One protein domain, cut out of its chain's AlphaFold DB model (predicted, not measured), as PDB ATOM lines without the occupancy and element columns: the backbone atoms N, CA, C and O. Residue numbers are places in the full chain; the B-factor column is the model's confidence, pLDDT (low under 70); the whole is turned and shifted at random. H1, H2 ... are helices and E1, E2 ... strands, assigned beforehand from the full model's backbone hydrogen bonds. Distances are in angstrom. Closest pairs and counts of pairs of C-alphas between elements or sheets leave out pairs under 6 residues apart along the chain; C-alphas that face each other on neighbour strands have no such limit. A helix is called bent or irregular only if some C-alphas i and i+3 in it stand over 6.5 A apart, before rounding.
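Overview. This is residues 7 to 14 and 86 to 250 of the 327 residues of an uncharacterized protein of Spirochaetes bacterium RBG_13_51_14 (UniProt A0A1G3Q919). A small three-stranded sheet makes one end of the model, with H5 over one face and H4 standing on the other; beside it crossed helices make the rest of the body, H8 and H9 in the middle, the long helix H6 running away from the sheet past both of them, and H7 toward the far end. H9 runs through that group and touches H4, H6, H7 and H8, while the short helices H2 and H3 touch no helix. The printed part has 173 residues, with nine named helices and three named strands in the order H1 H2 H3 H4 E1 H5 H6 H7 H8 E2 E3 H9; the class is mostly helix. The sheet's order is E1, E2, E3, all antiparallel. The whole is compact, with a radius of gyration of the C-alphas of 18.0 A and spans of 54 by 36 by 26 A.

Along the chain. H1 holds residues 7 to 11, from C-alpha 7 at (-10.436, -37.864, 34.520). H2 is residues 87 to 91, H3 101 to 104, and H4 114 to 125, 16.5 A long. E1, residues 127 to 130, leads to H5, residues 137 to 153, 24.6 A. H6, residues 160 to 182, is 33.4 A long and begins at C-alpha 160, (0.672, -46.122, 51.378). H7 is residues 186 to 196, 15.3 A, and H8 198 to 212, 21.0 A. E2 is residues 217 to 221 and E3 225 to 229. H9, residues 232 to 248, is 22.4 A and ends at C-alpha 248, (22.320, -49.976, 62.938); it is only just irregular, with C-alphas 245 and 248 6.7 A apart.

Arrangement. E1 and E2 are antiparallel, with N 218 and O 129 2.8 A apart; in the hairpin E2 and E3, N 219 and O 227 are 2.9 A apart. The sheet is in three layers, helices on both faces: H4 and H6 on one, H5 on the other. H1 is on the same face as H5, over none of the strands; its closest C-alpha pair with E3 is Ile 7 and Lys 225, 4.7 A. H5 has a height over the sheet of 8.4 A, and H4 stands up from it at 52 degrees. H9 touches H4, about perpendicular at 79 degrees, the closest C-alphas being Leu 117 and Glu 233, 5.0 A. H9 touches H6, Gly 164 to Asn 238 closest at 6.6 A between C-alphas, at a steep tilt of 57 degrees, the same way. H9 touches H8, the C-alphas of Phe 202 and Lys 236 closest at 6.1 A, and touches H7, those of Tyr 194 and Ile 247 closest at 6.7 A. H2 is close to H4 but not clearly touching, and H3 is apart from H4. Every O i to N i+4 pair is within hydrogen-bond range in H1, H2, H4, H6 and H8; H5 has 12 of 13, H7 5 of 7 and H9 12 of 13, and H3 is too short for one.

Size, cuts and confidence. The C-alphas of Asp 185 and Gly 223, the two farthest apart, are 55.3 A apart. Residues 15 to 85 are not printed, with 32.4 A between C-alphas 14 and 86. Of the links that are printed whole, none is long. Mean pLDDT of the printed part is 87.2; residues 7 to 14 and 86 to 93 are under 70.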
ATOM      1  N   ILE A   7     -11.585 -37.829  33.596       65.62
ATOM      2  CA  ILE A   7     -10.436 -37.864  34.520       65.62
ATOM      3  C   ILE A   7      -9.133 -38.002  33.749       65.62
ATOM      4  O   ILE A   7      -8.175 -37.276  33.999       65.62
ATOM      5  N   LEU A   8      -9.113 -38.918  32.788       61.00
ATOM      6  CA  LEU A   8      -7.907 -39.269  32.042       61.00
ATOM      7  C   LEU A   8      -7.519 -38.204  31.029       61.00
ATOM      8  O   LEU A   8      -6.347 -37.887  30.909       61.00
ATOM      9  N   SER A   9      -8.501 -37.585  30.372       60.41
ATOM     10  CA  SER A   9      -8.237 -36.459  29.470       60.41
ATOM     11  C   SER A   9      -7.666 -35.225  30.180       60.41
ATOM     12  O   SER A   9      -7.214 -34.307  29.504       60.41
ATOM     13  N   ASN A  10      -7.688 -35.178  31.519       61.78
ATOM     14  CA  ASN A  10      -6.959 -34.182  32.303       61.78
ATOM     15  C   ASN A  10      -5.551 -34.657  32.699       61.78
ATOM     16  O   ASN A  10      -4.675 -33.812  32.809       61.78
ATOM     17  N   ILE A  11      -5.315 -35.969  32.850       58.47
ATOM     18  CA  ILE A  11      -3.954 -36.523  32.985       58.47
ATOM     19  C   ILE A  11      -3.155 -36.211  31.714       58.47
ATOM     20  O   ILE A  11      -2.042 -35.716  31.806       58.47
ATOM     21  N   ASP A  12      -3.769 -36.403  30.543       51.44
ATOM     22  CA  ASP A  12      -3.140 -36.160  29.238       51.44
ATOM     23  C   ASP A  12      -2.859 -34.668  28.947       51.44
ATOM     24  O   ASP A  12      -2.134 -34.362  28.010       51.44
ATOM     25  N   LYS A  13      -3.440 -33.724  29.706       53.12
ATOM     26  CA  LYS A  13      -3.265 -32.269  29.483       53.12
ATOM     27  C   LYS A  13      -2.183 -31.632  30.342       53.12
ATOM     28  O   LYS A  13      -1.684 -30.574  29.982       53.12
ATOM     29  N   ASP A  14      -1.835 -32.273  31.452       47.59
ATOM     30  CA  ASP A  14      -0.685 -31.889  32.272       47.59
ATOM     31  C   ASP A  14       0.601 -32.617  31.786       47.59
ATOM     32  O   ASP A  14       1.644 -32.536  32.434       47.59
ATOM     33  N   SER A  86      15.509 -29.255  61.027       43.66
ATOM     34  CA  SER A  86      15.484 -30.529  60.277       43.66
ATOM     35  C   SER A  86      16.166 -31.701  61.001       43.66
ATOM     36  O   SER A  86      16.113 -32.830  60.520       43.66
ATOM     37  N   GLU A  87      16.860 -31.457  62.119       45.75
ATOM     38  CA  GLU A  87      17.537 -32.518  62.882       45.75
ATOM     39  C   GLU A  87      16.588 -33.287  63.811       45.75
ATOM     40  O   GLU A  87      16.896 -34.410  64.209       45.75
ATOM     41  N   VAL A  88      15.458 -32.690  64.196       39.00
ATOM     42  CA  VAL A  88      14.609 -33.233  65.268       39.00
ATOM     43  C   VAL A  88      13.802 -34.444  64.789       39.00
ATOM     44  O   VAL A  88      13.725 -35.438  65.504       39.00
ATOM     45  N   THR A  89      13.278 -34.424  63.562       45.12
ATOM     46  CA  THR A  89      12.494 -35.537  62.995       45.12
ATOM     47  C   THR A  89      13.344 -36.724  62.543       45.12
ATOM     48  O   THR A  89      12.876 -37.858  62.598       45.12
ATOM     49  N   SER A  90      14.597 -36.511  62.127       51.94
ATOM     50  CA  SER A  90      15.498 -37.611  61.752       51.94
ATOM     51  C   SER A  90      16.060 -38.354  62.967       51.94
ATOM     52  O   SER A  90      16.215 -39.572  62.907       51.94
ATOM     53  N   LYS A  91      16.299 -37.656  64.089       54.31
ATOM     54  CA  LYS A  91      16.827 -38.247  65.335       54.31
ATOM     55  C   LYS A  91      15.888 -39.257  66.002       54.31
ATOM     56  O   LYS A  91      16.377 -40.140  66.695       54.31
ATOM     57  N   GLU A  92      14.572 -39.144  65.815       59.88
ATOM     58  CA  GLU A  92      13.603 -40.107  66.370       59.88
ATOM     59  C   GLU A  92      13.460 -41.380  65.517       59.88
ATOM     60  O   GLU A  92      13.012 -42.407  66.021       59.88
ATOM     61  N   LEU A  93      13.844 -41.326  64.236       65.69
ATOM     62  CA  LEU A  93      13.645 -42.407  63.261       65.69
ATOM     63  C   LEU A  93      14.934 -43.147  62.888       65.69
ATOM     64  O   LEU A  93      14.862 -44.237  62.323       65.69
ATOM     65  N   TYR A  94      16.098 -42.548  63.143       81.75
ATOM     66  CA  TYR A  94      17.377 -43.069  62.683       81.75
ATOM     67  C   TYR A  94      18.508 -42.730  63.651       81.75
ATOM     68  O   TYR A  94      18.804 -41.559  63.914       81.75
ATOM     69  N   THR A  95      19.197 -43.762  64.128       83.00
ATOM     70  CA  THR A  95      20.349 -43.629  65.014       83.00
ATOM     71  C   THR A  95      21.614 -43.888  64.225       83.00
ATOM     72  O   THR A  95      21.887 -45.018  63.853       83.00
ATOM     73  N   VAL A  96      22.436 -42.861  64.009       82.56
ATOM     74  CA  VAL A  96      23.738 -43.029  63.345       82.56
ATOM     75  C   VAL A  96      24.675 -43.874  64.227       82.56
ATOM     76  O   VAL A  96      25.072 -43.400  65.298       82.56
ATOM     77  N   PRO A  97      25.087 -45.081  63.795       83.44
ATOM     78  CA  PRO A  97      26.074 -45.889  64.504       83.44
ATOM     79  C   PRO A  97      27.479 -45.293  64.426       83.44
ATOM     80  O   PRO A  97      27.841 -44.618  63.459       83.44
ATOM     81  N   GLY A  98      28.302 -45.629  65.418       83.31
ATOM     82  CA  GLY A  98      29.687 -45.179  65.508       83.31
ATOM     83  C   GLY A  98      29.855 -43.840  66.229       83.31
ATOM     84  O   GLY A  98      28.931 -43.052  66.433       83.31
ATOM     85  N   THR A  99      31.079 -43.590  66.667       84.62
ATOM     86  CA  THR A  99      31.456 -42.432  67.487       84.62
ATOM     87  C   THR A  99      32.250 -41.397  66.706       84.62
ATOM     88  O   THR A  99      32.319 -40.231  67.103       84.62
ATOM     89  N   LYS A 100      32.848 -41.796  65.583       87.06
ATOM     90  CA  LYS A 100      33.719 -40.940  64.781       87.06
ATOM     91  C   LYS A 100      32.916 -39.919  63.967       87.06
ATOM     92  O   LYS A 100      31.819 -40.190  63.486       87.06
ATOM     93  N   SER A 101      33.495 -38.738  63.755       85.69
ATOM     94  CA  SER A 101      32.829 -37.597  63.103       85.69
ATOM     95  C   SER A 101      32.429 -37.848  61.644       85.69
ATOM     96  O   SER A 101      31.393 -37.355  61.207       85.69
ATOM     97  N   TRP A 102      33.206 -38.638  60.901       83.94
ATOM     98  CA  TRP A 102      32.907 -39.031  59.516       83.94
ATOM     99  C   TRP A 102      31.597 -39.818  59.347       83.94
ATOM    100  O   TRP A 102      30.957 -39.684  58.311       83.94
ATOM    101  N   ASN A 103      31.143 -40.539  60.379       84.94
ATOM    102  CA  ASN A 103      29.886 -41.290  60.360       84.94
ATOM    103  C   ASN A 103      28.667 -40.364  60.499       84.94
ATOM    104  O   ASN A 103      27.548 -40.763  60.225       84.94
ATOM    105  N   ARG A 104      28.871 -39.097  60.879       85.19
ATOM    106  CA  ARG A 104      27.806 -38.095  61.072       85.19
ATOM    107  C   ARG A 104      27.586 -37.203  59.850       85.19
ATOM    108  O   ARG A 104      26.958 -36.153  59.954       85.19
ATOM    109  N   ARG A 105      28.165 -37.572  58.710       87.06
ATOM    110  CA  ARG A 105      28.095 -36.821  57.451       87.06
ATOM    111  C   ARG A 105      27.530 -37.706  56.349       87.06
ATOM    112  O   ARG A 105      27.323 -38.902  56.540       87.06
ATOM    113  N   GLU A 106      27.289 -37.121  55.180       86.06
ATOM    114  CA  GLU A 106      26.979 -37.913  53.991       86.06
ATOM    115  C   GLU A 106      28.092 -38.949  53.725       86.06
ATOM    116  O   GLU A 106      29.276 -38.641  53.900       86.06
ATOM    117  N   PRO A 107      27.735 -40.181  53.317       90.06
ATOM    118  CA  PRO A 107      26.393 -40.667  52.951       90.06
ATOM    119  C   PRO A 107      25.594 -41.302  54.105       90.06
ATOM    120  O   PRO A 107      24.524 -41.862  53.861       90.06
ATOM    121  N   TYR A 108      26.134 -41.305  55.327       89.62
ATOM    122  CA  TYR A 108      25.576 -42.021  56.481       89.62
ATOM    123  C   TYR A 108      24.297 -41.376  57.014       89.62
ATOM    124  O   TYR A 108      23.479 -42.029  57.650       89.62
ATOM    125  N   VAL A 109      24.126 -40.086  56.735       87.44
ATOM    126  CA  VAL A 109      22.960 -39.301  57.123       87.44
ATOM    127  C   VAL A 109      22.225 -38.852  55.868       87.44
ATOM    128  O   VAL A 109      22.843 -38.361  54.923       87.44
ATOM    129  N   ILE A 110      20.899 -38.979  55.885       89.69
ATOM    130  CA  ILE A 110      20.003 -38.326  54.929       89.69
ATOM    131  C   ILE A 110      19.234 -37.242  55.680       89.69
ATOM    132  O   ILE A 110      18.683 -37.493  56.751       89.69
ATOM    133  N   ARG A 111      19.183 -36.033  55.115       88.62
ATOM    134  CA  ARG A 111      18.307 -34.972  55.622       88.62
ATOM    135  C   ARG A 111      16.881 -35.222  55.140       88.62
ATOM    136  O   ARG A 111      16.674 -35.372  53.934       88.62
ATOM    137  N   LEU A 112      15.949 -35.251  56.089       91.00
ATOM    138  CA  LEU A 112      14.517 -35.284  55.823       91.00
ATOM    139  C   LEU A 112      13.944 -33.878  55.949       91.00
ATOM    140  O   LEU A 112      14.216 -33.183  56.932       91.00
ATOM    141  N   ASP A 113      13.142 -33.482  54.971       93.06
ATOM    142  CA  ASP A 113      12.307 -32.289  55.070       93.06
ATOM    143  C   ASP A 113      10.956 -32.690  55.697       93.06
ATOM    144  O   ASP A 113      10.204 -33.460  55.093       93.06
ATOM    145  N   PRO A 114      10.637 -32.225  56.923       90.31
ATOM    146  CA  PRO A 114       9.430 -32.641  57.631       90.31
ATOM    147  C   PRO A 114       8.138 -32.191  56.936       90.31
ATOM    148  O   PRO A 114       7.151 -32.931  56.961       90.31
ATOM    149  N   ASP A 115       8.139 -31.020  56.299       93.75
ATOM    150  CA  ASP A 115       6.956 -30.485  55.625       93.75
ATOM    151  C   ASP A 115       6.706 -31.252  54.324       93.75
ATOM    152  O   ASP A 115       5.579 -31.669  54.039       93.75
ATOM    153  N   ALA A 116       7.767 -31.517  53.558       94.88
ATOM    154  CA  ALA A 116       7.675 -32.343  52.360       94.88
ATOM    155  C   ALA A 116       7.312 -33.805  52.688       94.88
ATOM    156  O   ALA A 116       6.464 -34.378  52.008       94.88
ATOM    157  N   LEU A 117       7.836 -34.384  53.775       94.81
ATOM    158  CA  LEU A 117       7.448 -35.725  54.230       94.81
ATOM    159  C   LEU A 117       5.967 -35.801  54.624       94.81
ATOM    160  O   LEU A 117       5.288 -36.790  54.329       94.81
ATOM    161  N   MET A 118       5.445 -34.771  55.293       95.00
ATOM    162  CA  MET A 118       4.020 -34.691  55.615       95.00
ATOM    163  C   MET A 118       3.173 -34.623  54.338       95.00
ATOM    164  O   MET A 118       2.198 -35.369  54.212       95.00
ATOM    165  N   ASN A 119       3.583 -33.802  53.367       95.19
ATOM    166  CA  ASN A 119       2.921 -33.702  52.066       95.19
ATOM    167  C   ASN A 119       2.945 -35.032  51.300       95.19
ATOM    168  O   ASN A 119       1.914 -35.437  50.758       95.19
ATOM    169  N   ASP A 120       4.073 -35.744  51.298       96.69
ATOM    170  CA  ASP A 120       4.198 -37.059  50.667       96.69
ATOM    171  C   ASP A 120       3.244 -38.078  51.297       96.69
ATOM    172  O   ASP A 120       2.539 -38.799  50.587       96.69
ATOM    173  N   ARG A 121       3.173 -38.120  52.634       95.75
ATOM    174  CA  ARG A 121       2.259 -39.011  53.367       95.75
ATOM    175  C   ARG A 121       0.800 -38.706  53.055       95.75
ATOM    176  O   ARG A 121       0.014 -39.631  52.837       95.75
ATOM    177  N   ASP A 122       0.429 -37.434  53.004       94.00
ATOM    178  CA  ASP A 122      -0.934 -37.029  52.664       94.00
ATOM    179  C   ASP A 122      -1.273 -37.283  51.192       94.00
ATOM    180  O   ASP A 122      -2.406 -37.669  50.889       94.00
ATOM    181  N   GLY A 123      -0.307 -37.130  50.284       93.94
ATOM    182  CA  GLY A 123      -0.450 -37.535  48.888       93.94
ATOM    183  C   GLY A 123      -0.658 -39.043  48.762       93.94
ATOM    184  O   GLY A 123      -1.583 -39.502  48.089       93.94
ATOM    185  N   LEU A 124       0.140 -39.840  49.475       94.88
ATOM    186  CA  LEU A 124       0.033 -41.300  49.487       94.88
ATOM    187  C   LEU A 124      -1.305 -41.788  50.056       94.88
ATOM    188  O   LEU A 124      -1.871 -42.741  49.527       94.88
ATOM    189  N   ARG A 125      -1.857 -41.116  51.072       92.44
ATOM    190  CA  ARG A 125      -3.200 -41.412  51.612       92.44
ATOM    191  C   ARG A 125      -4.330 -41.150  50.617       92.44
ATOM    192  O   ARG A 125      -5.410 -41.709  50.770       92.44
ATOM    193  N   LYS A 126      -4.092 -40.303  49.615       91.50
ATOM    194  CA  LYS A 126      -5.018 -40.010  48.503       91.50
ATOM    195  C   LYS A 126      -4.675 -40.798  47.237       91.50
ATOM    196  O   LYS A 126      -5.316 -40.617  46.198       91.50
ATOM    197  N   SER A 127      -3.637 -41.628  47.307       94.62
ATOM    198  CA  SER A 127      -3.110 -42.375  46.176       94.62
ATOM    199  C   SER A 127      -3.785 -43.724  46.037       94.62
ATOM    200  O   SER A 127      -3.879 -44.493  46.993       94.62
ATOM    201  N   PHE A 128      -4.223 -44.006  44.815       93.00
ATOM    202  CA  PHE A 128      -4.956 -45.220  44.468       93.00
ATOM    203  C   PHE A 128      -4.108 -46.211  43.670       93.00
ATOM    204  O   PHE A 128      -4.410 -47.398  43.651       93.00
ATOM    205  N   TYR A 129      -3.033 -45.743  43.035       94.75
ATOM    206  CA  TYR A 129      -2.159 -46.579  42.222       94.75
ATOM    207  C   TYR A 129      -0.712 -46.086  42.274       94.75
ATOM    208  O   TYR A 129      -0.456 -44.901  42.492       94.75
ATOM    209  N   PHE A 130       0.237 -46.991  42.050       96.31
ATOM    210  CA  PHE A 130       1.625 -46.652  41.768       96.31
ATOM    211  C   PHE A 130       2.217 -47.641  40.765       96.31
ATOM    212  O   PHE A 130       1.764 -48.780  40.648       96.31
ATOM    213  N   VAL A 131       3.224 -47.198  40.018       95.88
ATOM    214  CA  VAL A 131       3.858 -48.018  38.979       95.88
ATOM    215  C   VAL A 131       4.890 -48.943  39.625       95.88
ATOM    216  O   VAL A 131       5.979 -48.503  39.977       95.88
ATOM    217  N   GLU A 132       4.547 -50.216  39.802       94.06
ATOM    218  CA  GLU A 132       5.419 -51.215  40.446       94.06
ATOM    219  C   GLU A 132       6.616 -51.636  39.583       94.06
ATOM    220  O   GLU A 132       7.685 -51.944  40.103       94.06
ATOM    221  N   GLU A 133       6.459 -51.627  38.262       93.38
ATOM    222  CA  GLU A 133       7.460 -52.112  37.315       93.38
ATOM    223  C   GLU A 133       7.476 -51.253  36.045       93.38
ATOM    224  O   GLU A 133       6.456 -50.642  35.709       93.38
ATOM    225  N   PRO A 134       8.602 -51.200  35.312       92.31
ATOM    226  CA  PRO A 134       8.666 -50.505  34.031       92.31
ATOM    227  C   PRO A 134       7.593 -51.037  33.075       92.31
ATOM    228  O   PRO A 134       7.459 -52.242  32.878       92.31
ATOM    229  N   SER A 135       6.801 -50.141  32.498       90.50
ATOM    230  CA  SER A 135       5.702 -50.478  31.591       90.50
ATOM    231  C   SER A 135       5.531 -49.371  30.559       90.50
ATOM    232  O   SER A 135       5.940 -48.229  30.787       90.50
ATOM    233  N   ASP A 136       4.932 -49.694  29.418       90.06
ATOM    234  CA  ASP A 136       4.573 -48.687  28.426       90.06
ATOM    235  C   ASP A 136       3.420 -47.797  28.925       90.06
ATOM    236  O   ASP A 136       2.623 -48.179  29.789       90.06
ATOM    237  N   GLN A 137       3.332 -46.589  28.366       86.19
ATOM    238  CA  GLN A 137       2.350 -45.588  28.789       86.19
ATOM    239  C   GLN A 137       0.902 -46.056  28.598       86.19
ATOM    240  O   GLN A 137       0.049 -45.722  29.418       86.19
ATOM    241  N   GLU A 138       0.606 -46.847  27.566       88.81
ATOM    242  CA  GLU A 138      -0.755 -47.327  27.312       88.81
ATOM    243  C   GLU A 138      -1.177 -48.345  28.380       88.81
ATOM    244  O   GLU A 138      -2.260 -48.230  28.960       88.81
ATOM    245  N   THR A 139      -0.287 -49.272  28.737       91.00
ATOM    246  CA  THR A 139      -0.497 -50.213  29.845       91.00
ATOM    247  C   THR A 139      -0.691 -49.484  31.176       91.00
ATOM    248  O   THR A 139      -1.614 -49.810  31.931       91.00
ATOM    249  N   ILE A 140       0.127 -48.467  31.467       88.56
ATOM    250  CA  ILE A 140      -0.009 -47.651  32.685       88.56
ATOM    251  C   ILE A 140      -1.369 -46.941  32.702       88.56
ATOM    252  O   ILE A 140      -2.092 -47.026  33.699       88.56
ATOM    253  N   LYS A 141      -1.769 -46.306  31.593       86.88
ATOM    254  CA  LYS A 141      -3.077 -45.642  31.462       86.88
ATOM    255  C   LYS A 141      -4.220 -46.624  31.703       86.88
ATOM    256  O   LYS A 141      -5.153 -46.302  32.440       86.88
ATOM    257  N   GLN A 142      -4.153 -47.833  31.153       88.50
ATOM    258  CA  GLN A 142      -5.167 -48.865  31.384       88.50
ATOM    259  C   GLN A 142      -5.235 -49.313  32.850       88.50
ATOM    260  O   GLN A 142      -6.341 -49.427  33.385       88.50
ATOM    261  N   LYS A 143      -4.093 -49.501  33.525       90.69
ATOM    262  CA  LYS A 143      -4.061 -49.825  34.963       90.69
ATOM    263  C   LYS A 143      -4.663 -48.696  35.807       90.69
ATOM    264  O   LYS A 143      -5.533 -48.961  36.632       90.69
ATOM    265  N   ILE A 144      -4.319 -47.436  35.531       89.75
ATOM    266  CA  ILE A 144      -4.903 -46.262  36.208       89.75
ATOM    267  C   ILE A 144      -6.433 -46.259  36.087       89.75
ATOM    268  O   ILE A 144      -7.119 -46.031  37.083       89.75
ATOM    269  N   LYS A 145      -6.985 -46.556  34.898       85.88
ATOM    270  CA  LYS A 145      -8.444 -46.652  34.680       85.88
ATOM    271  C   LYS A 145      -9.110 -47.703  35.557       85.88
ATOM    272  O   LYS A 145     -10.233 -47.500  36.009       85.88
ATOM    273  N   GLN A 146      -8.462 -48.844  35.747       88.81
ATOM    274  CA  GLN A 146      -9.015 -49.936  36.544       88.81
ATOM    275  C   GLN A 146      -8.954 -49.595  38.035       88.81
ATOM    276  O   GLN A 146      -9.964 -49.691  38.738       88.81
ATOM    277  N   GLU A 147      -7.800 -49.116  38.492       90.62
ATOM    278  CA  GLU A 147      -7.536 -48.818  39.900       90.62
ATOM    279  C   GLU A 147      -8.334 -47.614  40.405       90.62
ATOM    280  O   GLU A 147      -8.871 -47.650  41.510       90.62
ATOM    281  N   ILE A 148      -8.528 -46.576  39.584       88.00
ATOM    282  CA  ILE A 148      -9.350 -45.427  39.989       88.00
ATOM    283  C   ILE A 148     -10.814 -45.824  40.211       88.00
ATOM    284  O   ILE A 148     -11.461 -45.327  41.129       88.00
ATOM    285  N   VAL A 149     -11.346 -46.760  39.417       86.38
ATOM    286  CA  VAL A 149     -12.714 -47.273  39.595       86.38
ATOM    287  C   VAL A 149     -12.820 -48.101  40.872       86.38
ATOM    288  O   VAL A 149     -13.826 -48.003  41.576       86.38
ATOM    289  N   ALA A 150     -11.799 -48.903  41.181       86.75
ATOM    290  CA  ALA A 150     -11.730 -49.642  42.437       86.75
ATOM    291  C   ALA A 150     -11.690 -48.684  43.639       86.75
ATOM    292  O   ALA A 150     -12.497 -48.821  44.561       86.75
ATOM    293  N   TYR A 151     -10.856 -47.648  43.567       87.38
ATOM    294  CA  TYR A 151     -10.734 -46.625  44.601       87.38
ATOM    295  C   TYR A 151     -12.019 -45.819  44.803       87.38
ATOM    296  O   TYR A 151     -12.451 -45.626  45.934       87.38
ATOM    297  N   LEU A 152     -12.715 -45.416  43.735       85.06
ATOM    298  CA  LEU A 152     -14.005 -44.719  43.857       85.06
ATOM    299  C   LEU A 152     -15.087 -45.581  44.527       85.06
ATOM    300  O   LEU A 152     -15.999 -45.045  45.157       85.06
ATOM    301  N   ARG A 153     -14.993 -46.914  44.428       86.19
ATOM    302  CA  ARG A 153     -15.877 -47.839  45.156       86.19
ATOM    303  C   ARG A 153     -15.475 -47.995  46.623       86.19
ATOM    304  O   ARG A 153     -16.343 -48.295  47.442       86.19
ATOM    305  N   ARG A 154     -14.189 -47.829  46.954       85.94
ATOM    306  CA  ARG A 154     -13.623 -47.970  48.308       85.94
ATOM    307  C   ARG A 154     -12.528 -46.922  48.574       85.94
ATOM    308  O   ARG A 154     -11.346 -47.258  48.569       85.94
ATOM    309  N   PRO A 155     -12.899 -45.665  48.875       77.44
ATOM    310  CA  PRO A 155     -11.939 -44.556  48.964       77.44
ATOM    311  C   PRO A 155     -10.953 -44.648  50.137       77.44
ATOM    312  O   PRO A 155     -10.049 -43.830  50.253       77.44
ATOM    313  N   THR A 156     -11.147 -45.606  51.044       78.31
ATOM    314  CA  THR A 156     -10.263 -45.854  52.189       78.31
ATOM    315  C   THR A 156      -9.093 -46.779  51.851       78.31
ATOM    316  O   THR A 156      -8.164 -46.881  52.645       78.31
ATOM    317  N   GLU A 157      -9.126 -47.477  50.712       81.88
ATOM    318  CA  GLU A 157      -8.046 -48.368  50.273       81.88
ATOM    319  C   GLU A 157      -6.977 -47.553  49.520       81.88
ATOM    320  O   GLU A 157      -7.011 -47.430  48.297       81.88
ATOM    321  N   HIS A 158      -6.028 -46.964  50.254       87.00
ATOM    322  CA  HIS A 158      -4.894 -46.224  49.686       87.00
ATOM    323  C   HIS A 158      -3.626 -47.084  49.559       87.00
ATOM    324  O   HIS A 158      -3.460 -48.097  50.242       87.00
ATOM    325  N   VAL A 159      -2.676 -46.662  48.726       93.56
ATOM    326  CA  VAL A 159      -1.459 -47.448  48.426       93.56
ATOM    327  C   VAL A 159      -0.335 -47.338  49.459       93.56
ATOM    328  O   VAL A 159       0.656 -48.039  49.308       93.56
ATOM    329  N   THR A 160      -0.449 -46.490  50.487       94.75
ATOM    330  CA  THR A 160       0.672 -46.122  51.378       94.75
ATOM    331  C   THR A 160       1.476 -47.312  51.915       94.75
ATOM    332  O   THR A 160       2.696 -47.321  51.776       94.75
ATOM    333  N   GLU A 161       0.817 -48.325  52.486       94.19
ATOM    334  CA  GLU A 161       1.496 -49.512  53.033       94.19
ATOM    335  C   GLU A 161       2.154 -50.348  51.926       94.19
ATOM    336  O   GLU A 161       3.343 -50.645  52.003       94.19
ATOM    337  N   ARG A 162       1.418 -50.622  50.836       95.88
ATOM    338  CA  ARG A 162       1.947 -51.337  49.658       95.88
ATOM    339  C   ARG A 162       3.163 -50.633  49.057       95.88
ATOM    340  O   ARG A 162       4.092 -51.294  48.600       95.88
ATOM    341  N   TYR A 163       3.158 -49.302  49.057       97.38
ATOM    342  CA  TYR A 163       4.270 -48.500  48.572       97.38
ATOM    343  C   TYR A 163       5.482 -48.598  49.506       97.38
ATOM    344  O   TYR A 163       6.597 -48.783  49.028       97.38
ATOM    345  N   GLY A 164       5.278 -48.553  50.828       96.94
ATOM    346  CA  GLY A 164       6.341 -48.804  51.810       96.94
ATOM    347  C   GLY A 164       7.002 -50.173  51.614       96.94
ATOM    348  O   GLY A 164       8.222 -50.251  51.462       96.94
ATOM    349  N   ASP A 165       6.199 -51.234  51.491       96.62
ATOM    350  CA  ASP A 165       6.685 -52.592  51.205       96.62
ATOM    351  C   ASP A 165       7.456 -52.668  49.883       96.62
ATOM    352  O   ASP A 165       8.456 -53.378  49.765       96.62
ATOM    353  N   PHE A 166       6.996 -51.937  48.869       96.81
ATOM    354  CA  PHE A 166       7.667 -51.847  47.580       96.81
ATOM    355  C   PHE A 166       9.056 -51.201  47.700       96.81
ATOM    356  O   PHE A 166      10.022 -51.754  47.168       96.81
ATOM    357  N   ILE A 167       9.203 -50.094  48.438       97.25
ATOM    358  CA  ILE A 167      10.518 -49.477  48.696       97.25
ATOM    359  C   ILE A 167      11.416 -50.410  49.513       97.25
ATOM    360  O   ILE A 167      12.596 -50.574  49.189       97.25
ATOM    361  N   TYR A 168      10.857 -51.078  50.524       95.88
ATOM    362  CA  TYR A 168      11.580 -52.043  51.352       95.88
ATOM    363  C   TYR A 168      12.137 -53.202  50.507       95.88
ATOM    364  O   TYR A 168      13.324 -53.524  50.586       95.88
ATOM    365  N   LYS A 169      11.319 -53.778  49.614       95.25
ATOM    366  CA  LYS A 169      11.744 -54.831  48.674       95.25
ATOM    367  C   LYS A 169      12.822 -54.349  47.706       95.25
ATOM    368  O   LYS A 169      13.805 -55.057  47.520       95.25
ATOM    369  N   ASN A 170      12.674 -53.156  47.121       94.44
ATOM    370  CA  ASN A 170      13.698 -52.593  46.229       94.44
ATOM    371  C   ASN A 170      15.033 -52.390  46.962       94.44
ATOM    372  O   ASN A 170      16.086 -52.665  46.392       94.44
ATOM    373  N   THR A 171      14.986 -51.970  48.229       94.69
ATOM    374  CA  THR A 171      16.179 -51.838  49.074       94.69
ATOM    375  C   THR A 171      16.859 -53.193  49.272       94.69
ATOM    376  O   THR A 171      18.054 -53.307  49.018       94.69
ATOM    377  N   ILE A 172      16.109 -54.245  49.629       92.75
ATOM    378  CA  ILE A 172      16.658 -55.607  49.773       92.75
ATOM    379  C   ILE A 172      17.290 -56.100  48.469       92.75
ATOM    380  O   ILE A 172      18.423 -56.578  48.493       92.75
ATOM    381  N   THR A 173      16.574 -55.992  47.347       91.38
ATOM    382  CA  THR A 173      17.080 -56.433  46.039       91.38
ATOM    383  C   THR A 173      18.412 -55.759  45.730       91.38
ATOM    384  O   THR A 173      19.391 -56.440  45.456       91.38
ATOM    385  N   MET A 174      18.486 -54.439  45.900       89.12
ATOM    386  CA  MET A 174      19.718 -53.683  45.692       89.12
ATOM    387  C   MET A 174      20.862 -54.143  46.615       89.12
ATOM    388  O   MET A 174      22.002 -54.259  46.166       89.12
ATOM    389  N   MET A 175      20.591 -54.396  47.900       89.12
ATOM    390  CA  MET A 175      21.626 -54.850  48.840       89.12
ATOM    391  C   MET A 175      22.163 -56.241  48.488       89.12
ATOM    392  O   MET A 175      23.351 -56.505  48.689       89.12
ATOM    393  N   ASN A 176      21.305 -57.113  47.953       87.25
ATOM    394  CA  ASN A 176      21.692 -58.435  47.467       87.25
ATOM    395  C   ASN A 176      22.500 -58.346  46.168       87.25
ATOM    396  O   ASN A 176      23.512 -59.036  46.047       87.25
ATOM    397  N   ASP A 177      22.110 -57.466  45.242       87.00
ATOM    398  CA  ASP A 177      22.846 -57.225  43.996       87.00
ATOM    399  C   ASP A 177      24.276 -56.744  44.298       87.00
ATOM    400  O   ASP A 177      25.245 -57.286  43.767       87.00
ATOM    401  N   ILE A 178      24.432 -55.805  45.243       85.56
ATOM    402  CA  ILE A 178      25.750 -55.357  45.727       85.56
ATOM    403  C   ILE A 178      26.557 -56.524  46.309       85.56
ATOM    404  O   ILE A 178      27.750 -56.652  46.027       85.56
ATOM    405  N   ALA A 179      25.935 -57.366  47.138       83.81
ATOM    406  CA  ALA A 179      26.617 -58.500  47.761       83.81
ATOM    407  C   ALA A 179      27.223 -59.433  46.703       83.81
ATOM    408  O   ALA A 179      28.386 -59.837  46.812       83.81
ATOM    409  N   GLY A 180      26.429 -59.739  45.672       85.25
ATOM    410  CA  GLY A 180      26.818 -60.599  44.560       85.25
ATOM    411  C   GLY A 180      27.938 -59.991  43.720       85.25
ATOM    412  O   GLY A 180      28.955 -60.646  43.482       85.25
ATOM    413  N   ASP A 181      27.795 -58.724  43.334       87.75
ATOM    414  CA  ASP A 181      28.732 -58.044  42.436       87.75
ATOM    415  C   ASP A 181      30.127 -57.863  43.050       87.75
ATOM    416  O   ASP A 181      31.140 -57.996  42.355       87.75
ATOM    417  N   PHE A 182      30.202 -57.589  44.354       89.50
ATOM    418  CA  PHE A 182      31.471 -57.388  45.064       89.50
ATOM    419  C   PHE A 182      32.016 -58.659  45.732       89.50
ATOM    420  O   PHE A 182      33.111 -58.611  46.293       89.50
ATOM    421  N   LYS A 183      31.306 -59.796  45.632       88.00
ATOM    422  CA  LYS A 183      31.702 -61.107  46.188       88.00
ATOM    423  C   LYS A 183      32.092 -61.035  47.669       88.00
ATOM    424  O   LYS A 183      33.122 -61.570  48.078       88.00
ATOM    425  N   LEU A 184      31.286 -60.329  48.451       87.56
ATOM    426  CA  LEU A 184      31.551 -60.090  49.867       87.56
ATOM    427  C   LEU A 184      31.161 -61.318  50.699       87.56
ATOM    428  O   LEU A 184      30.136 -61.946  50.437       87.56
ATOM    429  N   ASP A 185      31.955 -61.644  51.717       86.44
ATOM    430  CA  ASP A 185      31.525 -62.559  52.778       86.44
ATOM    431  C   ASP A 185      30.458 -61.895  53.671       86.44
ATOM    432  O   ASP A 185      30.289 -60.676  53.643       86.44
ATOM    433  N   GLU A 186      29.727 -62.685  54.462       81.81
ATOM    434  CA  GLU A 186      28.575 -62.191  55.232       81.81
ATOM    435  C   GLU A 186      28.946 -61.101  56.259       81.81
ATOM    436  O   GLU A 186      28.201 -60.127  56.424       81.81
ATOM    437  N   ASP A 187      30.108 -61.221  56.910       78.75
ATOM    438  CA  ASP A 187      30.558 -60.260  57.921       78.75
ATOM    439  C   ASP A 187      30.976 -58.937  57.265       78.75
ATOM    440  O   ASP A 187      30.594 -57.849  57.718       78.75
ATOM    441  N   THR A 188      31.714 -59.012  56.153       87.44
ATOM    442  CA  THR A 188      32.103 -57.834  55.368       87.44
ATOM    443  C   THR A 188      30.897 -57.191  54.686       87.44
ATOM    444  O   THR A 188      30.836 -55.967  54.593       87.44
ATOM    445  N   HIS A 189      29.910 -57.975  54.247       90.50
ATOM    446  CA  HIS A 189      28.731 -57.494  53.521       90.50
ATOM    447  C   HIS A 189      27.917 -56.483  54.327       90.50
ATOM    448  O   HIS A 189      27.610 -55.398  53.830       90.50
ATOM    449  N   ARG A 190      27.614 -56.776  55.591       92.44
ATOM    450  CA  ARG A 190      26.810 -55.871  56.434       92.44
ATOM    451  C   ARG A 190      27.547 -54.562  56.723       92.44
ATOM    452  O   ARG A 190      26.952 -53.483  56.682       92.44
ATOM    453  N   LEU A 191      28.859 -54.637  56.945       93.38
ATOM    454  CA  LEU A 191      29.702 -53.456  57.135       93.38
ATOM    455  C   LEU A 191      29.887 -52.659  55.832       93.38
ATOM    456  O   LEU A 191      29.946 -51.429  55.847       93.38
ATOM    457  N   PHE A 192      29.918 -53.340  54.690       94.19
ATOM    458  CA  PHE A 192      29.930 -52.718  53.371       94.19
ATOM    459  C   PHE A 192      28.649 -51.926  53.110       94.19
ATOM    460  O   PHE A 192      28.720 -50.782  52.652       94.19
ATOM    461  N   ILE A 193      27.482 -52.497  53.428       93.75
ATOM    462  CA  ILE A 193      26.189 -51.805  53.318       93.75
ATOM    463  C   ILE A 193      26.204 -50.532  54.167       93.75
ATOM    464  O   ILE A 193      25.859 -49.456  53.675       93.75
ATOM    465  N   TYR A 194      26.678 -50.632  55.412       93.75
ATOM    466  CA  TYR A 194      26.834 -49.473  56.287       93.75
ATOM    467  C   TYR A 194      27.677 -48.361  55.638       93.75
ATOM    468  O   TYR A 194      27.239 -47.213  55.575       93.75
ATOM    469  N   HIS A 195      28.856 -48.692  55.100       93.69
ATOM    470  CA  HIS A 195      29.762 -47.707  54.491       93.69
ATOM    471  C   HIS A 195      29.327 -47.199  53.111       93.69
ATOM    472  O   HIS A 195      29.702 -46.084  52.716       93.69
ATOM    473  N   THR A 196      28.493 -47.967  52.410       92.94
ATOM    474  CA  THR A 196      27.746 -47.492  51.240       92.94
ATOM    475  C   THR A 196      26.806 -46.365  51.659       92.94
ATOM    476  O   THR A 196      26.802 -45.306  51.032       92.94
ATOM    477  N   GLY A 197      26.105 -46.542  52.779       92.56
ATOM    478  CA  GLY A 197      25.306 -45.511  53.431       92.56
ATOM    479  C   GLY A 197      23.916 -45.321  52.811       92.56
ATOM    480  O   GLY A 197      23.744 -45.484  51.597       92.56
ATOM    481  N   PRO A 198      22.916 -44.931  53.622       93.50
ATOM    482  CA  PRO A 198      21.528 -44.788  53.193       93.50
ATOM    483  C   PRO A 198      21.363 -43.773  52.057       93.50
ATOM    484  O   PRO A 198      20.547 -43.988  51.161       93.50
ATOM    485  N   LEU A 199      22.150 -42.691  52.025       92.25
ATOM    486  CA  LEU A 199      22.035 -41.691  50.959       92.25
ATOM    487  C   LEU A 199      22.345 -42.275  49.575       92.25
ATOM    488  O   LEU A 199      21.673 -41.943  48.599       92.25
ATOM    489  N   THR A 200      23.341 -43.154  49.492       92.69
ATOM    490  CA  THR A 200      23.711 -43.839  48.246       92.69
ATOM    491  C   THR A 200      22.580 -44.749  47.777       92.69
ATOM    492  O   THR A 200      22.239 -44.755  46.596       92.69
ATOM    493  N   VAL A 201      21.942 -45.456  48.715       93.69
ATOM    494  CA  VAL A 201      20.776 -46.314  48.448       93.69
ATOM    495  C   VAL A 201      19.609 -45.510  47.901       93.69
ATOM    496  O   VAL A 201      19.060 -45.835  46.848       93.69
ATOM    497  N   PHE A 202      19.274 -44.411  48.567       94.12
ATOM    498  CA  PHE A 202      18.229 -43.508  48.110       94.12
ATOM    499  C   PHE A 202      18.518 -42.955  46.704       94.12
ATOM    500  O   PHE A 202      17.634 -42.984  45.847       94.12
ATOM    501  N   ARG A 203      19.751 -42.494  46.436       91.69
ATOM    502  CA  ARG A 203      20.154 -41.988  45.109       91.69
ATOM    503  C   ARG A 203      19.982 -43.048  44.024       91.69
ATOM    504  O   ARG A 203      19.445 -42.733  42.965       91.69
ATOM    505  N   TYR A 204      20.372 -44.293  44.298       91.69
ATOM    506  CA  TYR A 204      20.160 -45.397  43.366       91.69
ATOM    507  C   TYR A 204      18.673 -45.644  43.088       91.69
ATOM    508  O   TYR A 204      18.284 -45.694  41.924       91.69
ATOM    509  N   ILE A 205      17.839 -45.770  44.130       93.25
ATOM    510  CA  ILE A 205      16.395 -46.019  43.971       93.25
ATOM    511  C   ILE A 205      15.756 -44.895  43.151       93.25
ATOM    512  O   ILE A 205      15.042 -45.163  42.185       93.25
ATOM    513  N   LYS A 206      16.064 -43.636  43.488       93.00
ATOM    514  CA  LYS A 206      15.570 -42.457  42.767       93.00
ATOM    515  C   LYS A 206      15.953 -42.495  41.288       93.00
ATOM    516  O   LYS A 206      15.092 -42.307  40.431       93.00
ATOM    517  N   GLU A 207      17.216 -42.776  40.983       89.50
ATOM    518  CA  GLU A 207      17.704 -42.842  39.604       89.50
ATOM    519  C   GLU A 207      17.090 -44.019  38.832       89.50
ATOM    520  O   GLU A 207      16.680 -43.865  37.680       89.50
ATOM    521  N   ALA A 208      16.953 -45.188  39.466       90.19
ATOM    522  CA  ALA A 208      16.305 -46.349  38.863       90.19
ATOM    523  C   ALA A 208      14.847 -46.040  38.493       90.19
ATOM    524  O   ALA A 208      14.424 -46.325  37.369       90.19
ATOM    525  N   PHE A 209      14.107 -45.409  39.406       93.25
ATOM    526  CA  PHE A 209      12.714 -45.002  39.210       93.25
ATOM    527  C   PHE A 209      12.592 -43.967  38.088       93.25
ATOM    528  O   PHE A 209      11.780 -44.128  37.172       93.25
ATOM    529  N   TYR A 210      13.464 -42.955  38.086       90.12
ATOM    530  CA  TYR A 210      13.471 -41.907  37.069       90.12
ATOM    531  C   TYR A 210      13.831 -42.426  35.674       90.12
ATOM    532  O   TYR A 210      13.187 -42.055  34.685       90.12
ATOM    533  N   ARG A 211      14.839 -43.295  35.570       86.56
ATOM    534  CA  ARG A 211      15.320 -43.822  34.288       86.56
ATOM    535  C   ARG A 211      14.373 -44.858  33.698       86.56
ATOM    536  O   ARG A 211      14.088 -44.806  32.506       86.56
ATOM    537  N   LYS A 212      13.873 -45.782  34.523       89.50
ATOM    538  CA  LYS A 212      12.974 -46.858  34.077       89.50
ATOM    539  C   LYS A 212      11.486 -46.482  34.164       89.50
ATOM    540  O   LYS A 212      10.636 -47.317  33.879       89.50
ATOM    541  N   LYS A 213      11.177 -45.237  34.545       90.12
ATOM    542  CA  LYS A 213       9.829 -44.646  34.579       90.12
ATOM    543  C   LYS A 213       8.821 -45.416  35.447       90.12
ATOM    544  O   LYS A 213       7.667 -45.576  35.068       90.12
ATOM    545  N   TYR A 214       9.245 -45.845  36.632       94.50
ATOM    546  CA  TYR A 214       8.395 -46.534  37.613       94.50
ATOM    547  C   TYR A 214       8.572 -45.938  39.016       94.50
ATOM    548  O   TYR A 214       9.365 -45.021  39.203       94.50
ATOM    549  N   GLY A 215       7.784 -46.393  39.990       94.50
ATOM    550  CA  GLY A 215       7.778 -45.878  41.362       94.50
ATOM    551  C   GLY A 215       6.971 -44.591  41.568       94.50
ATOM    552  O   GLY A 215       6.868 -44.117  42.697       94.50
ATOM    553  N   TYR A 216       6.368 -44.036  40.513       95.44
ATOM    554  CA  TYR A 216       5.466 -42.883  40.600       95.44
ATOM    555  C   TYR A 216       4.096 -43.278  41.155       95.44
ATOM    556  O   TYR A 216       3.564 -44.334  40.803       95.44
ATOM    557  N   CYS A 217       3.506 -42.398  41.960       96.06
ATOM    558  CA  CYS A 217       2.177 -42.568  42.539       96.06
ATOM    559  C   CYS A 217       1.141 -41.718  41.800       96.06
ATOM    560  O   CYS A 217       1.439 -40.619  41.327       96.06
ATOM    561  N   TYR A 218      -0.092 -42.216  41.751       94.12
ATOM    562  CA  TYR A 218      -1.249 -41.529  41.195       94.12
ATOM    563  C   TYR A 218      -2.274 -41.293  42.299       94.12
ATOM    564  O   TYR A 218      -2.807 -42.239  42.888       94.12
ATOM    565  N   GLN A 219      -2.547 -40.017  42.561       92.12
ATOM    566  CA  GLN A 219      -3.527 -39.573  43.546       92.12
ATOM    567  C   GLN A 219      -4.776 -39.009  42.899       92.12
ATOM    568  O   GLN A 219      -4.716 -38.361  41.853       92.12
ATOM    569  N   TYR A 220      -5.913 -39.252  43.544       87.19
ATOM    570  CA  TYR A 220      -7.190 -38.698  43.126       87.19
ATOM    571  C   TYR A 220      -7.348 -37.274  43.666       87.19
ATOM    572  O   TYR A 220      -7.168 -37.022  44.859       87.19
ATOM    573  N   LEU A 221      -7.709 -36.343  42.786       86.38
ATOM    574  CA  LEU A 221      -7.924 -34.936  43.102       86.38
ATOM    575  C   LEU A 221      -9.396 -34.535  42.915       86.38
ATOM    576  O   LEU A 221     -10.103 -35.110  42.078       86.38
ATOM    577  N   PRO A 222      -9.865 -33.506  43.651       81.81
ATOM    578  CA  PRO A 222     -11.193 -32.941  43.456       81.81
ATOM    579  C   PRO A 222     -11.450 -32.533  42.004       81.81
ATOM    580  O   PRO A 222     -10.556 -32.074  41.294       81.81
ATOM    581  N   GLY A 223     -12.707 -32.661  41.581       78.69
ATOM    582  CA  GLY A 223     -13.102 -32.351  40.209       78.69
ATOM    583  C   GLY A 223     -12.781 -33.465  39.218       78.69
ATOM    584  O   GLY A 223     -12.598 -33.163  38.041       78.69
ATOM    585  N   ASN A 224     -12.744 -34.727  39.674       75.06
ATOM    586  CA  ASN A 224     -12.535 -35.888  38.810       75.06
ATOM    587  C   ASN A 224     -11.208 -35.759  38.050       75.06
ATOM    588  O   ASN A 224     -11.177 -35.781  36.826       75.06
ATOM    589  N   LYS A 225     -10.107 -35.575  38.784       81.88
ATOM    590  CA  LYS A 225      -8.751 -35.502  38.225       81.88
ATOM    591  C   LYS A 225      -7.851 -36.517  38.915       81.88
ATOM    592  O   LYS A 225      -8.107 -36.895  40.057       81.88
ATOM    593  N   ALA A 226      -6.792 -36.937  38.239       85.69
ATOM    594  CA  ALA A 226      -5.702 -37.658  38.874       85.69
ATOM    595  C   ALA A 226      -4.401 -36.895  38.638       85.69
ATOM    596  O   ALA A 226      -4.216 -36.314  37.573       85.69
ATOM    597  N   ALA A 227      -3.523 -36.895  39.633       89.25
ATOM    598  CA  ALA A 227      -2.208 -36.283  39.531       89.25
ATOM    599  C   ALA A 227      -1.130 -37.315  39.824       89.25
ATOM    600  O   ALA A 227      -1.247 -38.109  40.763       89.25
ATOM    601  N   ARG A 228      -0.071 -37.271  39.019       91.88
ATOM    602  CA  ARG A 228       1.143 -38.044  39.242       91.88
ATOM    603  C   ARG A 228       2.070 -37.265  40.169       91.88
ATOM    604  O   ARG A 228       2.279 -36.075  39.958       91.88
ATOM    605  N   PHE A 229       2.666 -37.932  41.147       94.31
ATOM    606  CA  PHE A 229       3.747 -37.354  41.948       94.31
ATOM    607  C   PHE A 229       4.756 -38.426  42.374       94.31
ATOM    608  O   PHE A 229       4.520 -39.628  42.220       94.31
ATOM    609  N   PHE A 230       5.906 -37.969  42.862       95.81
ATOM    610  CA  PHE A 230       7.008 -38.807  43.318       95.81
ATOM    611  C   PHE A 230       7.255 -38.542  44.811       95.81
ATOM    612  O   PHE A 230       7.661 -37.427  45.137       95.81
ATOM    613  N   PRO A 231       6.990 -39.508  45.709       96.38
ATOM    614  CA  PRO A 231       7.054 -39.294  47.156       96.38
ATOM    615  C   PRO A 231       8.502 -39.392  47.682       96.38
ATOM    616  O   PRO A 231       8.887 -40.368  48.329       96.38
ATOM    617  N   GLU A 232       9.334 -38.409  47.337       96.62
ATOM    618  CA  GLU A 232      10.783 -38.429  47.569       96.62
ATOM    619  C   GLU A 232      11.178 -38.584  49.046       96.62
ATOM    620  O   GLU A 232      12.022 -39.427  49.372       96.62
ATOM    621  N   GLU A 233      10.580 -37.803  49.944       96.31
ATOM    622  CA  GLU A 233      10.901 -37.834  51.374       96.31
ATOM    623  C   GLU A 233      10.385 -39.114  52.031       96.31
ATOM    624  O   GLU A 233      11.048 -39.680  52.904       96.31
ATOM    625  N   PHE A 234       9.247 -39.640  51.570       96.75
ATOM    626  CA  PHE A 234       8.753 -40.938  52.035       96.75
ATOM    627  C   PHE A 234       9.701 -42.085  51.655       96.75
ATOM    628  O   PHE A 234       9.911 -43.003  52.452       96.75
ATOM    629  N   ILE A 235      10.314 -42.045  50.465       97.50
ATOM    630  CA  ILE A 235      11.328 -43.035  50.068       97.50
ATOM    631  C   ILE A 235      12.545 -42.934  50.996       97.50
ATOM    632  O   ILE A 235      12.996 -43.959  51.506       97.50
ATOM    633  N   LYS A 236      13.047 -41.718  51.261       96.31
ATOM    634  CA  LYS A 236      14.163 -41.498  52.202       96.31
ATOM    635  C   LYS A 236      13.850 -42.064  53.585       96.31
ATOM    636  O   LYS A 236      14.683 -42.770  54.148       96.31
ATOM    637  N   GLU A 237      12.652 -41.803  54.109       95.75
ATOM    638  CA  GLU A 237      12.203 -42.344  55.395       95.75
ATOM    639  C   GLU A 237      12.237 -43.881  55.418       95.75
ATOM    640  O   GLU A 237      12.744 -44.469  56.372       95.75
ATOM    641  N   ASN A 238      11.727 -44.543  54.374       96.31
ATOM    642  CA  ASN A 238      11.710 -46.009  54.315       96.31
ATOM    643  C   ASN A 238      13.121 -46.600  54.189       96.31
ATOM    644  O   ASN A 238      13.406 -47.626  54.804       96.31
ATOM    645  N   VAL A 239      14.021 -45.940  53.452       95.94
ATOM    646  CA  VAL A 239      15.437 -46.337  53.380       95.94
ATOM    647  C   VAL A 239      16.107 -46.205  54.750       95.94
ATOM    648  O   VAL A 239      16.777 -47.138  55.189       95.94
ATOM    649  N   LEU A 240      15.909 -45.088  55.457       94.88
ATOM    650  CA  LEU A 240      16.460 -44.897  56.805       94.88
ATOM    651  C   LEU A 240      15.930 -45.947  57.785       94.88
ATOM    652  O   LEU A 240      16.721 -46.547  58.511       94.88
ATOM    653  N   ARG A 241      14.622 -46.224  57.754       94.56
ATOM    654  CA  ARG A 241      13.999 -47.266  58.581       94.56
ATOM    655  C   ARG A 241      14.616 -48.638  58.321       94.56
ATOM    656  O   ARG A 241      14.965 -49.332  59.268       94.56
ATOM    657  N   TRP A 242      14.819 -48.999  57.051       95.31
ATOM    658  CA  TRP A 242      15.468 -50.259  56.694       95.31
ATOM    659  C   TRP A 242      16.881 -50.356  57.288       95.31
ATOM    660  O   TRP A 242      17.229 -51.385  57.865       95.31
ATOM    661  N   PHE A 243      17.687 -49.290  57.201       94.38
ATOM    662  CA  PHE A 243      19.029 -49.273  57.798       94.38
ATOM    663  C   PHE A 243      18.986 -49.372  59.324       94.38
ATOM    664  O   PHE A 243      19.809 -50.085  59.899       94.38
ATOM    665  N   GLU A 244      18.044 -48.691  59.976       93.19
ATOM    666  CA  GLU A 244      17.882 -48.783  61.428       93.19
ATOM    667  C   GLU A 244      17.606 -50.231  61.850       93.19
ATOM    668  O   GLU A 244      18.317 -50.789  62.683       93.19
ATOM    669  N   GLU A 245      16.631 -50.871  61.206       93.50
ATOM    670  CA  GLU A 245      16.177 -52.223  61.534       93.50
ATOM    671  C   GLU A 245      17.219 -53.306  61.210       93.50
ATOM    672  O   GLU A 245      17.348 -54.271  61.966       93.50
ATOM    673  N   ASN A 246      17.975 -53.153  60.116       92.94
ATOM    674  CA  ASN A 246      18.807 -54.230  59.562       92.94
ATOM    675  C   ASN A 246      20.320 -54.032  59.745       92.94
ATOM    676  O   ASN A 246      21.065 -55.006  59.647       92.94
ATOM    677  N   ILE A 247      20.792 -52.803  59.984       93.25
ATOM    678  CA  ILE A 247      22.229 -52.479  60.044       93.25
ATOM    679  C   ILE A 247      22.605 -51.846  61.379       93.25
ATOM    680  O   ILE A 247      23.533 -52.314  62.037       93.25
ATOM    681  N   ASN A 248      21.900 -50.798  61.801       91.75
ATOM    682  CA  ASN A 248      22.320 -49.976  62.938       91.75
ATOM    683  C   ASN A 248      22.206 -50.700  64.288       91.75
ATOM    684  O   ASN A 248      22.926 -50.369  65.228       91.75
ATOM    685  N   THR A 249      21.339 -51.711  64.377       90.31
ATOM    686  CA  THR A 249      21.176 -52.570  65.562       90.31
ATOM    687  C   THR A 249      22.276 -53.625  65.706       90.31
ATOM    688  O   THR A 249      22.367 -54.288  66.743       90.31
ATOM    689  N   LEU A 250      23.121 -53.803  64.689       90.75
ATOM    690  CA  LEU A 250      24.168 -54.813  64.683       90.75
ATOM    691  C   LEU A 250      25.424 -54.344  65.423       90.75
ATOM    692  O   LEU A 250      25.816 -53.182  65.379       90.75
TER     693      LEU A 250